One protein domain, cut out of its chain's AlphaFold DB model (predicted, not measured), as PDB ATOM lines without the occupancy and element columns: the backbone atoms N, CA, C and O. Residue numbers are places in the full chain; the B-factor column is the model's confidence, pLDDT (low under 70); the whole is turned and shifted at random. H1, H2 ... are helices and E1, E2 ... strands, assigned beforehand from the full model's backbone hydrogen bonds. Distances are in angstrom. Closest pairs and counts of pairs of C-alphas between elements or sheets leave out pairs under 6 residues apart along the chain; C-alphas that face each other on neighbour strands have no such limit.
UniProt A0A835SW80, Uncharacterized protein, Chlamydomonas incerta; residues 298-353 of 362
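Overview. This is residues 298 to 353 of the 362 residues of an uncharacterized protein of Chlamydomonas incerta (UniProt A0A835SW80). The chain makes a long, thin rod that goes out and comes back: the hairpin of E1 and E2 forms one end, H1 lies toward the other end, and from there E3 and a long stretch without named elements, residues 337 to 353, fold back toward the hairpin. The printed part has 56 residues, with strands E1 and E2, helix H1 and strand E3 in that order; E1 and E2 make an antiparallel sheet in the order E1 - E2. The class is mixed, helices and strands, with under half of the residues in named elements. The whole is loose, with a radius of gyration of the C-alphas of 14.5 A and spans of 46 by 19 by 15 A.

Along the chain. Find C-alpha 298 at (104.705, 19.430, 29.392); from there E1, residues 298 to 302, runs 12.3 A. E2, residues 312 to 317, is 15.9 A long. Look next for C-alpha 321 at (105.387, 14.884, 41.585), where H1, residues 321 to 329, begins its 12.1 A. E3, residues 334 to 336, covers 7.1 A and ends at C-alpha 336, (110.104, 28.572, 43.604).

Arrangement. E1 and E2 form a hairpin, antiparallel at 140 degrees between their directions. The C-alphas of Pro 299 and Pro 315 face each other at 4.1 A; N 300 and O 314 are within hydrogen-bond range at 2.9 A. In H1 every O i to N i+4 pair is within hydrogen-bond range. The closest C-alphas of H1 and E3 are those of Thr 327 and Ser 335, 7.5 A apart. E3 pairs with no named strand and is apart from E1 and E2; H1 is apart from E1.

Size, cuts and confidence. The C-alphas of Lys 309 and Gly 331, the two farthest apart, are 46.1 A from each other. The printed part has no cut and no long link. Look for pLDDT under 70 at residues 303 to 309 and at residue 340; the mean of the printed part is 80.2.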
ATOM      1  N   LEU A 298     105.916  20.199  29.647       80.56
ATOM      2  CA  LEU A 298     104.705  19.430  29.392       80.56
ATOM      3  C   LEU A 298     103.876  20.128  28.305       80.56
ATOM      4  O   LEU A 298     103.642  21.335  28.401       80.56
ATOM      5  N   PRO A 299     103.410  19.402  27.272       81.44
ATOM      6  CA  PRO A 299     102.575  19.991  26.239       81.44
ATOM      7  C   PRO A 299     101.208  20.347  26.823       81.44
ATOM      8  O   PRO A 299     100.448  19.467  27.230       81.44
ATOM      9  N   ILE A 300     100.863  21.633  26.825       80.94
ATOM     10  CA  ILE A 300      99.509  22.081  27.141       80.94
ATOM     11  C   ILE A 300      98.747  22.403  25.868       80.94
ATOM     12  O   ILE A 300      99.261  23.028  24.943       80.94
ATOM     13  N   SER A 301      97.500  21.946  25.831       80.31
ATOM     14  CA  SER A 301      96.589  22.236  24.730       80.31
ATOM     15  C   SER A 301      96.017  23.629  24.926       80.31
ATOM     16  O   SER A 301      95.313  23.879  25.907       80.31
ATOM     17  N   VAL A 302      96.294  24.528  23.991       76.38
ATOM     18  CA  VAL A 302      95.676  25.848  23.951       76.38
ATOM     19  C   VAL A 302      94.835  25.987  22.693       76.38
ATOM     20  O   VAL A 302      95.135  25.421  21.643       76.38
ATOM     21  N   THR A 303      93.760  26.760  22.794       68.88
ATOM     22  CA  THR A 303      92.988  27.189  21.630       68.88
ATOM     23  C   THR A 303      93.285  28.668  21.417       68.88
ATOM     24  O   THR A 303      92.804  29.492  22.201       68.88
ATOM     25  N   PRO A 304      94.092  29.038  20.407       64.25
ATOM     26  CA  PRO A 304      94.388  30.435  20.133       64.25
ATOM     27  C   PRO A 304      93.093  31.209  19.875       64.25
ATOM     28  O   PRO A 304      92.244  30.774  19.093       64.25
ATOM     29  N   ALA A 305      92.946  32.387  20.488       59.38
ATOM     30  CA  ALA A 305      91.728  33.200  20.387       59.38
ATOM     31  C   ALA A 305      91.324  33.509  18.932       59.38
ATOM     32  O   ALA A 305      90.138  33.645  18.625       59.38
ATOM     33  N   ARG A 306      92.304  33.578  18.019       58.56
ATOM     34  CA  ARG A 306      92.081  33.852  16.595       58.56
ATOM     35  C   ARG A 306      91.600  32.634  15.804       58.56
ATOM     36  O   ARG A 306      90.999  32.821  14.748       58.56
ATOM     37  N   HIS A 307      91.838  31.403  16.261       57.34
ATOM     38  CA  HIS A 307      91.610  30.181  15.479       57.34
ATOM     39  C   HIS A 307      90.876  29.131  16.326       57.34
ATOM     40  O   HIS A 307      91.463  28.168  16.803       57.34
ATOM     41  N   ARG A 308      89.549  29.283  16.464       58.12
ATOM     42  CA  ARG A 308      88.657  28.394  17.251       58.12
ATOM     43  C   ARG A 308      88.630  26.913  16.810       58.12
ATOM     44  O   ARG A 308      87.852  26.144  17.362       58.12
ATOM     45  N   LYS A 309      89.417  26.515  15.805       60.59
ATOM     46  CA  LYS A 309      89.446  25.155  15.241       60.59
ATOM     47  C   LYS A 309      90.803  24.451  15.342       60.59
ATOM     48  O   LYS A 309      90.848  23.260  15.063       60.59
ATOM     49  N   LEU A 310      91.879  25.145  15.724       70.62
ATOM     50  CA  LEU A 310      93.198  24.528  15.862       70.62
ATOM     51  C   LEU A 310      93.548  24.419  17.349       70.62
ATOM     52  O   LEU A 310      93.577  25.429  18.051       70.62
ATOM     53  N   ILE A 311      93.783  23.195  17.823       76.50
ATOM     54  CA  ILE A 311      94.430  22.969  19.114       76.50
ATOM     55  C   ILE A 311      95.928  23.050  18.853       76.50
ATOM     56  O   ILE A 311      96.463  22.288  18.052       76.50
ATOM     57  N   GLU A 312      96.584  23.995  19.509       82.12
ATOM     58  CA  GLU A 312      98.035  24.099  19.514       82.12
ATOM     59  C   GLU A 312      98.566  23.463  20.801       82.12
ATOM     60  O   GLU A 312      97.990  23.648  21.877       82.12
ATOM     61  N   HIS A 313      99.650  22.697  20.695       85.19
ATOM     62  CA  HIS A 313     100.333  22.117  21.847       85.19
ATOM     63  C   HIS A 313     101.589  22.927  22.138       85.19
ATOM     64  O   HIS A 313     102.562  22.846  21.391       85.19
ATOM     65  N   ILE A 314     101.572  23.688  23.229       84.06
ATOM     66  CA  ILE A 314     102.715  24.506  23.636       84.06
ATOM     67  C   ILE A 314     103.380  23.835  24.833       84.06
ATOM     68  O   ILE A 314     102.706  23.600  25.838       84.06
ATOM     69  N   PRO A 315     104.677  23.504  24.761       85.00
ATOM     70  CA  PRO A 315     105.374  22.912  25.889       85.00
ATOM     71  C   PRO A 315     105.666  23.980  26.944       85.00
ATOM     72  O   PRO A 315     106.461  24.878  26.681       85.00
ATOM     73  N   ILE A 316     105.065  23.869  28.131       85.00
ATOM     74  CA  ILE A 316     105.379  24.723  29.285       85.00
ATOM     75  C   ILE A 316     105.961  23.908  30.430       85.00
ATOM     76  O   ILE A 316     105.582  22.759  30.646       85.00
ATOM     77  N   CYS A 317     106.865  24.490  31.207       83.81
ATOM     78  CA  CYS A 317     107.357  23.816  32.402       83.81
ATOM     79  C   CYS A 317     106.279  23.783  33.483       83.81
ATOM     80  O   CYS A 317     105.708  24.818  33.831       83.81
ATOM     81  N   CYS A 318     106.032  22.608  34.052       81.56
ATOM     82  CA  CYS A 318     105.214  22.452  35.248       81.56
ATOM     83  C   CYS A 318     105.927  21.508  36.224       81.56
ATOM     84  O   CYS A 318     106.478  20.495  35.789       81.56
ATOM     85  N   PRO A 319     105.909  21.796  37.536       82.56
ATOM     86  CA  PRO A 319     106.429  20.868  38.533       82.56
ATOM     87  C   PRO A 319     105.695  19.527  38.462       82.56
ATOM     88  O   PRO A 319     104.468  19.486  38.562       82.56
ATOM     89  N   THR A 320     106.434  18.427  38.331       84.56
ATOM     90  CA  THR A 320     105.879  17.074  38.473       84.56
ATOM     91  C   THR A 320     105.987  16.590  39.923       84.56
ATOM     92  O   THR A 320     106.728  17.160  40.726       84.56
ATOM     93  N   ALA A 321     105.280  15.508  40.264       87.31
ATOM     94  CA  ALA A 321     105.387  14.884  41.585       87.31
ATOM     95  C   ALA A 321     106.837  14.495  41.926       87.31
ATOM     96  O   ALA A 321     107.309  14.815  43.012       87.31
ATOM     97  N   SER A 322     107.582  13.921  40.974       87.25
ATOM     98  CA  SER A 322     108.984  13.551  41.193       87.25
ATOM     99  C   SER A 322     109.888  14.770  41.396       87.25
ATOM    100  O   SER A 322     110.783  14.727  42.238       87.25
ATOM    101  N   ASN A 323     109.638  15.887  40.696       87.69
ATOM    102  CA  ASN A 323     110.379  17.132  40.933       87.69
ATOM    103  C   ASN A 323     110.157  17.658  42.357       87.69
ATOM    104  O   ASN A 323     111.101  18.105  43.015       87.69
ATOM    105  N   LEU A 324     108.906  17.615  42.821       90.06
ATOM    106  CA  LEU A 324     108.518  18.050  44.160       90.06
ATOM    107  C   LEU A 324     109.138  17.151  45.232       90.06
ATOM    108  O   LEU A 324     109.735  17.664  46.174       90.06
ATOM    109  N   GLU A 325     109.069  15.831  45.061       91.25
ATOM    110  CA  GLU A 325     109.654  14.848  45.980       91.25
ATOM    111  C   GLU A 325     111.175  14.980  46.070       91.25
ATOM    112  O   GLU A 325     111.715  15.041  47.172       91.25
ATOM    113  N   ALA A 326     111.871  15.101  44.936       91.19
ATOM    114  CA  ALA A 326     113.320  15.289  44.916       91.19
ATOM    115  C   ALA A 326     113.738  16.593  45.614       91.19
ATOM    116  O   ALA A 326     114.707  16.621  46.372       91.19
ATOM    117  N   THR A 327     112.986  17.676  45.396       91.31
ATOM    118  CA  THR A 327     113.266  18.972  46.033       91.31
ATOM    119  C   THR A 327     112.965  18.932  47.534       91.31
ATOM    120  O   THR A 327     113.745  19.458  48.325       91.31
ATOM    121  N   ALA A 328     111.895  18.246  47.943       91.75
ATOM    122  CA  ALA A 328     111.560  18.029  49.348       91.75
ATOM    123  C   ALA A 328     112.610  17.158  50.060       91.75
ATOM    124  O   ALA A 328     112.986  17.458  51.195       91.75
ATOM    125  N   ALA A 329     113.111  16.112  49.393       92.00
ATOM    126  CA  ALA A 329     114.149  15.212  49.900       92.00
ATOM    127  C   ALA A 329     115.515  15.901  50.050       92.00
ATOM    128  O   ALA A 329     116.305  15.509  50.904       92.00
ATOM    129  N   ALA A 330     115.770  16.964  49.281       91.38
ATOM    130  CA  ALA A 330     116.937  17.829  49.456       91.38
ATOM    131  C   ALA A 330     116.849  18.738  50.704       91.38
ATOM    132  O   ALA A 330     117.776  19.499  50.968       91.38
ATOM    133  N   GLY A 331     115.757  18.665  51.475       90.88
ATOM    134  CA  GLY A 331     115.583  19.391  52.736       90.88
ATOM    135  C   GLY A 331     114.970  20.785  52.596       90.88
ATOM    136  O   GLY A 331     114.872  21.503  53.588       90.88
ATOM    137  N   TRP A 332     114.533  21.181  51.396       94.19
ATOM    138  CA  TRP A 332     113.874  22.469  51.183       94.19
ATOM    139  C   TRP A 332     112.432  22.437  51.676       94.19
ATOM    140  O   TRP A 332     111.650  21.584  51.261       94.19
ATOM    141  N   LEU A 333     112.060  23.400  52.518       94.12
ATOM    142  CA  LEU A 333     110.709  23.536  53.057       94.12
ATOM    143  C   LEU A 333     109.712  24.045  52.005       94.12
ATOM    144  O   LEU A 333     108.536  23.677  52.019       94.12
ATOM    145  N   PHE A 334     110.186  24.863  51.067       93.75
ATOM    146  CA  PHE A 334     109.427  25.355  49.922       93.75
ATOM    147  C   PHE A 334     110.356  25.692  48.749       93.75
ATOM    148  O   PHE A 334     111.551  25.935  48.929       93.75
ATOM    149  N   SER A 335     109.808  25.686  47.534       92.25
ATOM    150  CA  SER A 335     110.549  25.951  46.296       92.25
ATOM    151  C   SER A 335     109.790  26.906  45.392       92.25
ATOM    152  O   SER A 335     108.583  26.754  45.217       92.25
ATOM    153  N   GLY A 336     110.517  27.837  44.788       88.88
ATOM    154  CA  GLY A 336     110.104  28.572  43.604       88.88
ATOM    155  C   GLY A 336     110.362  27.778  42.339       88.88
ATOM    156  O   GLY A 336     111.079  26.768  42.355       88.88
ATOM    157  N   TYR A 337     109.734  28.232  41.262       81.62
ATOM    158  CA  TYR A 337     109.873  27.640  39.939       81.62
ATOM    159  C   TYR A 337     110.186  28.653  38.846       81.62
ATOM    160  O   TYR A 337     110.586  28.208  37.773       81.62
ATOM    161  N   GLU A 338     110.031  29.963  39.102       75.06
ATOM    162  CA  GLU A 338     110.469  31.051  38.215       75.06
ATOM    163  C   GLU A 338     110.109  30.771  36.753       75.06
ATOM    164  O   GLU A 338     110.920  30.888  35.836       75.06
ATOM    165  N   LEU A 339     108.881  30.295  36.545       72.25
ATOM    166  CA  LEU A 339     108.478  29.620  35.314       72.25
ATOM    167  C   LEU A 339     108.648  30.518  34.074       72.25
ATOM    168  O   LEU A 339     108.954  30.019  32.993       72.25
ATOM    169  N   GLY A 340     108.529  31.838  34.249       69.38
ATOM    170  CA  GLY A 340     108.769  32.852  33.216       69.38
ATOM    171  C   GLY A 340     110.241  33.158  32.909       69.38
ATOM    172  O   GLY A 340     110.525  33.724  31.864       69.38
ATOM    173  N   HIS A 341     111.191  32.760  33.759       70.44
ATOM    174  CA  HIS A 341     112.620  33.074  33.600       70.44
ATOM    175  C   HIS A 341     113.402  32.039  32.785       70.44
ATOM    176  O   HIS A 341     114.597  32.192  32.530       70.44
ATOM    177  N   HIS A 342     112.750  30.953  32.387       73.25
ATOM    178  CA  HIS A 342     113.381  29.860  31.672       73.25
ATOM    179  C   HIS A 342     112.881  29.828  30.227       73.25
ATOM    180  O   HIS A 342     111.759  29.397  29.968       73.25
ATOM    181  N   HIS A 343     113.726  30.215  29.261       74.25
ATOM    182  CA  HIS A 343     113.345  30.245  27.838       74.25
ATOM    183  C   HIS A 343     112.751  28.918  27.336       74.25
ATOM    184  O   HIS A 343     111.796  28.915  26.567       74.25
ATOM    185  N   HIS A 344     113.261  27.780  27.822       78.19
ATOM    186  CA  HIS A 344     112.766  26.450  27.451       78.19
ATOM    187  C   HIS A 344     111.357  26.125  27.987       78.19
ATOM    188  O   HIS A 344     110.773  25.117  27.593       78.19
ATOM    189  N   CYS A 345     110.800  26.964  28.862       79.25
ATOM    190  CA  CYS A 345     109.466  26.815  29.432       79.25
ATOM    191  C   CYS A 345     108.370  27.547  28.636       79.25
ATOM    192  O   CYS A 345     107.211  27.470  29.027       79.25
ATOM    193  N   ASN A 346     108.714  28.247  27.544       82.62
ATOM    194  CA  ASN A 346     107.806  28.907  26.583       82.62
ATOM    195  C   ASN A 346     106.686  29.779  27.176       82.62
ATOM    196  O   ASN A 346     105.666  30.011  26.524       82.62
ATOM    197  N   TYR A 347     106.869  30.322  28.379       80.06
ATOM    198  CA  TYR A 347     105.885  31.230  28.967       80.06
ATOM    199  C   TYR A 347     105.795  32.571  28.214       80.06
ATOM    200  O   TYR A 347     104.778  33.241  28.320       80.06
ATOM    201  N   HIS A 348     106.767  32.911  27.357       79.25
ATOM    202  CA  HIS A 348     106.696  34.058  26.435       79.25
ATOM    203  C   HIS A 348     105.794  33.831  25.207       79.25
ATOM    204  O   HIS A 348     105.672  34.715  24.357       79.25
ATOM    205  N   HIS A 349     105.196  32.645  25.041       81.00
ATOM    206  CA  HIS A 349     104.320  32.394  23.898       81.00
ATOM    207  C   HIS A 349     103.139  33.387  23.893       81.00
ATOM    208  O   HIS A 349     102.536  33.592  24.948       81.00
ATOM    209  N   PRO A 350     102.712  33.945  22.738       81.44
ATOM    210  CA  PRO A 350     101.659  34.968  22.680       81.44
ATOM    211  C   PRO A 350     100.333  34.597  23.358       81.44
ATOM    212  O   PRO A 350      99.575  35.467  23.779       81.44
ATOM    213  N   VAL A 351     100.035  33.302  23.495       78.69
ATOM    214  CA  VAL A 351      98.841  32.824  24.214       78.69
ATOM    215  C   VAL A 351      98.878  33.121  25.724       78.69
ATOM    216  O   VAL A 351      97.829  33.176  26.372       78.69
ATOM    217  N   PHE A 352     100.080  33.312  26.271       78.19
ATOM    218  CA  PHE A 352     100.355  33.685  27.654       78.19
ATOM    219  C   PHE A 352     100.809  35.139  27.773       78.19
ATOM    220  O   PHE A 352     101.284  35.499  28.834       78.19
ATOM    221  N   ALA A 353     100.643  35.986  26.750       72.56
ATOM    222  CA  ALA A 353     101.074  37.391  26.813       72.56
ATOM    223  C   ALA A 353     100.393  38.199  27.939       72.56
ATOM    224  O   ALA A 353     100.875  39.254  28.332       72.56
TER     225      ALA A 353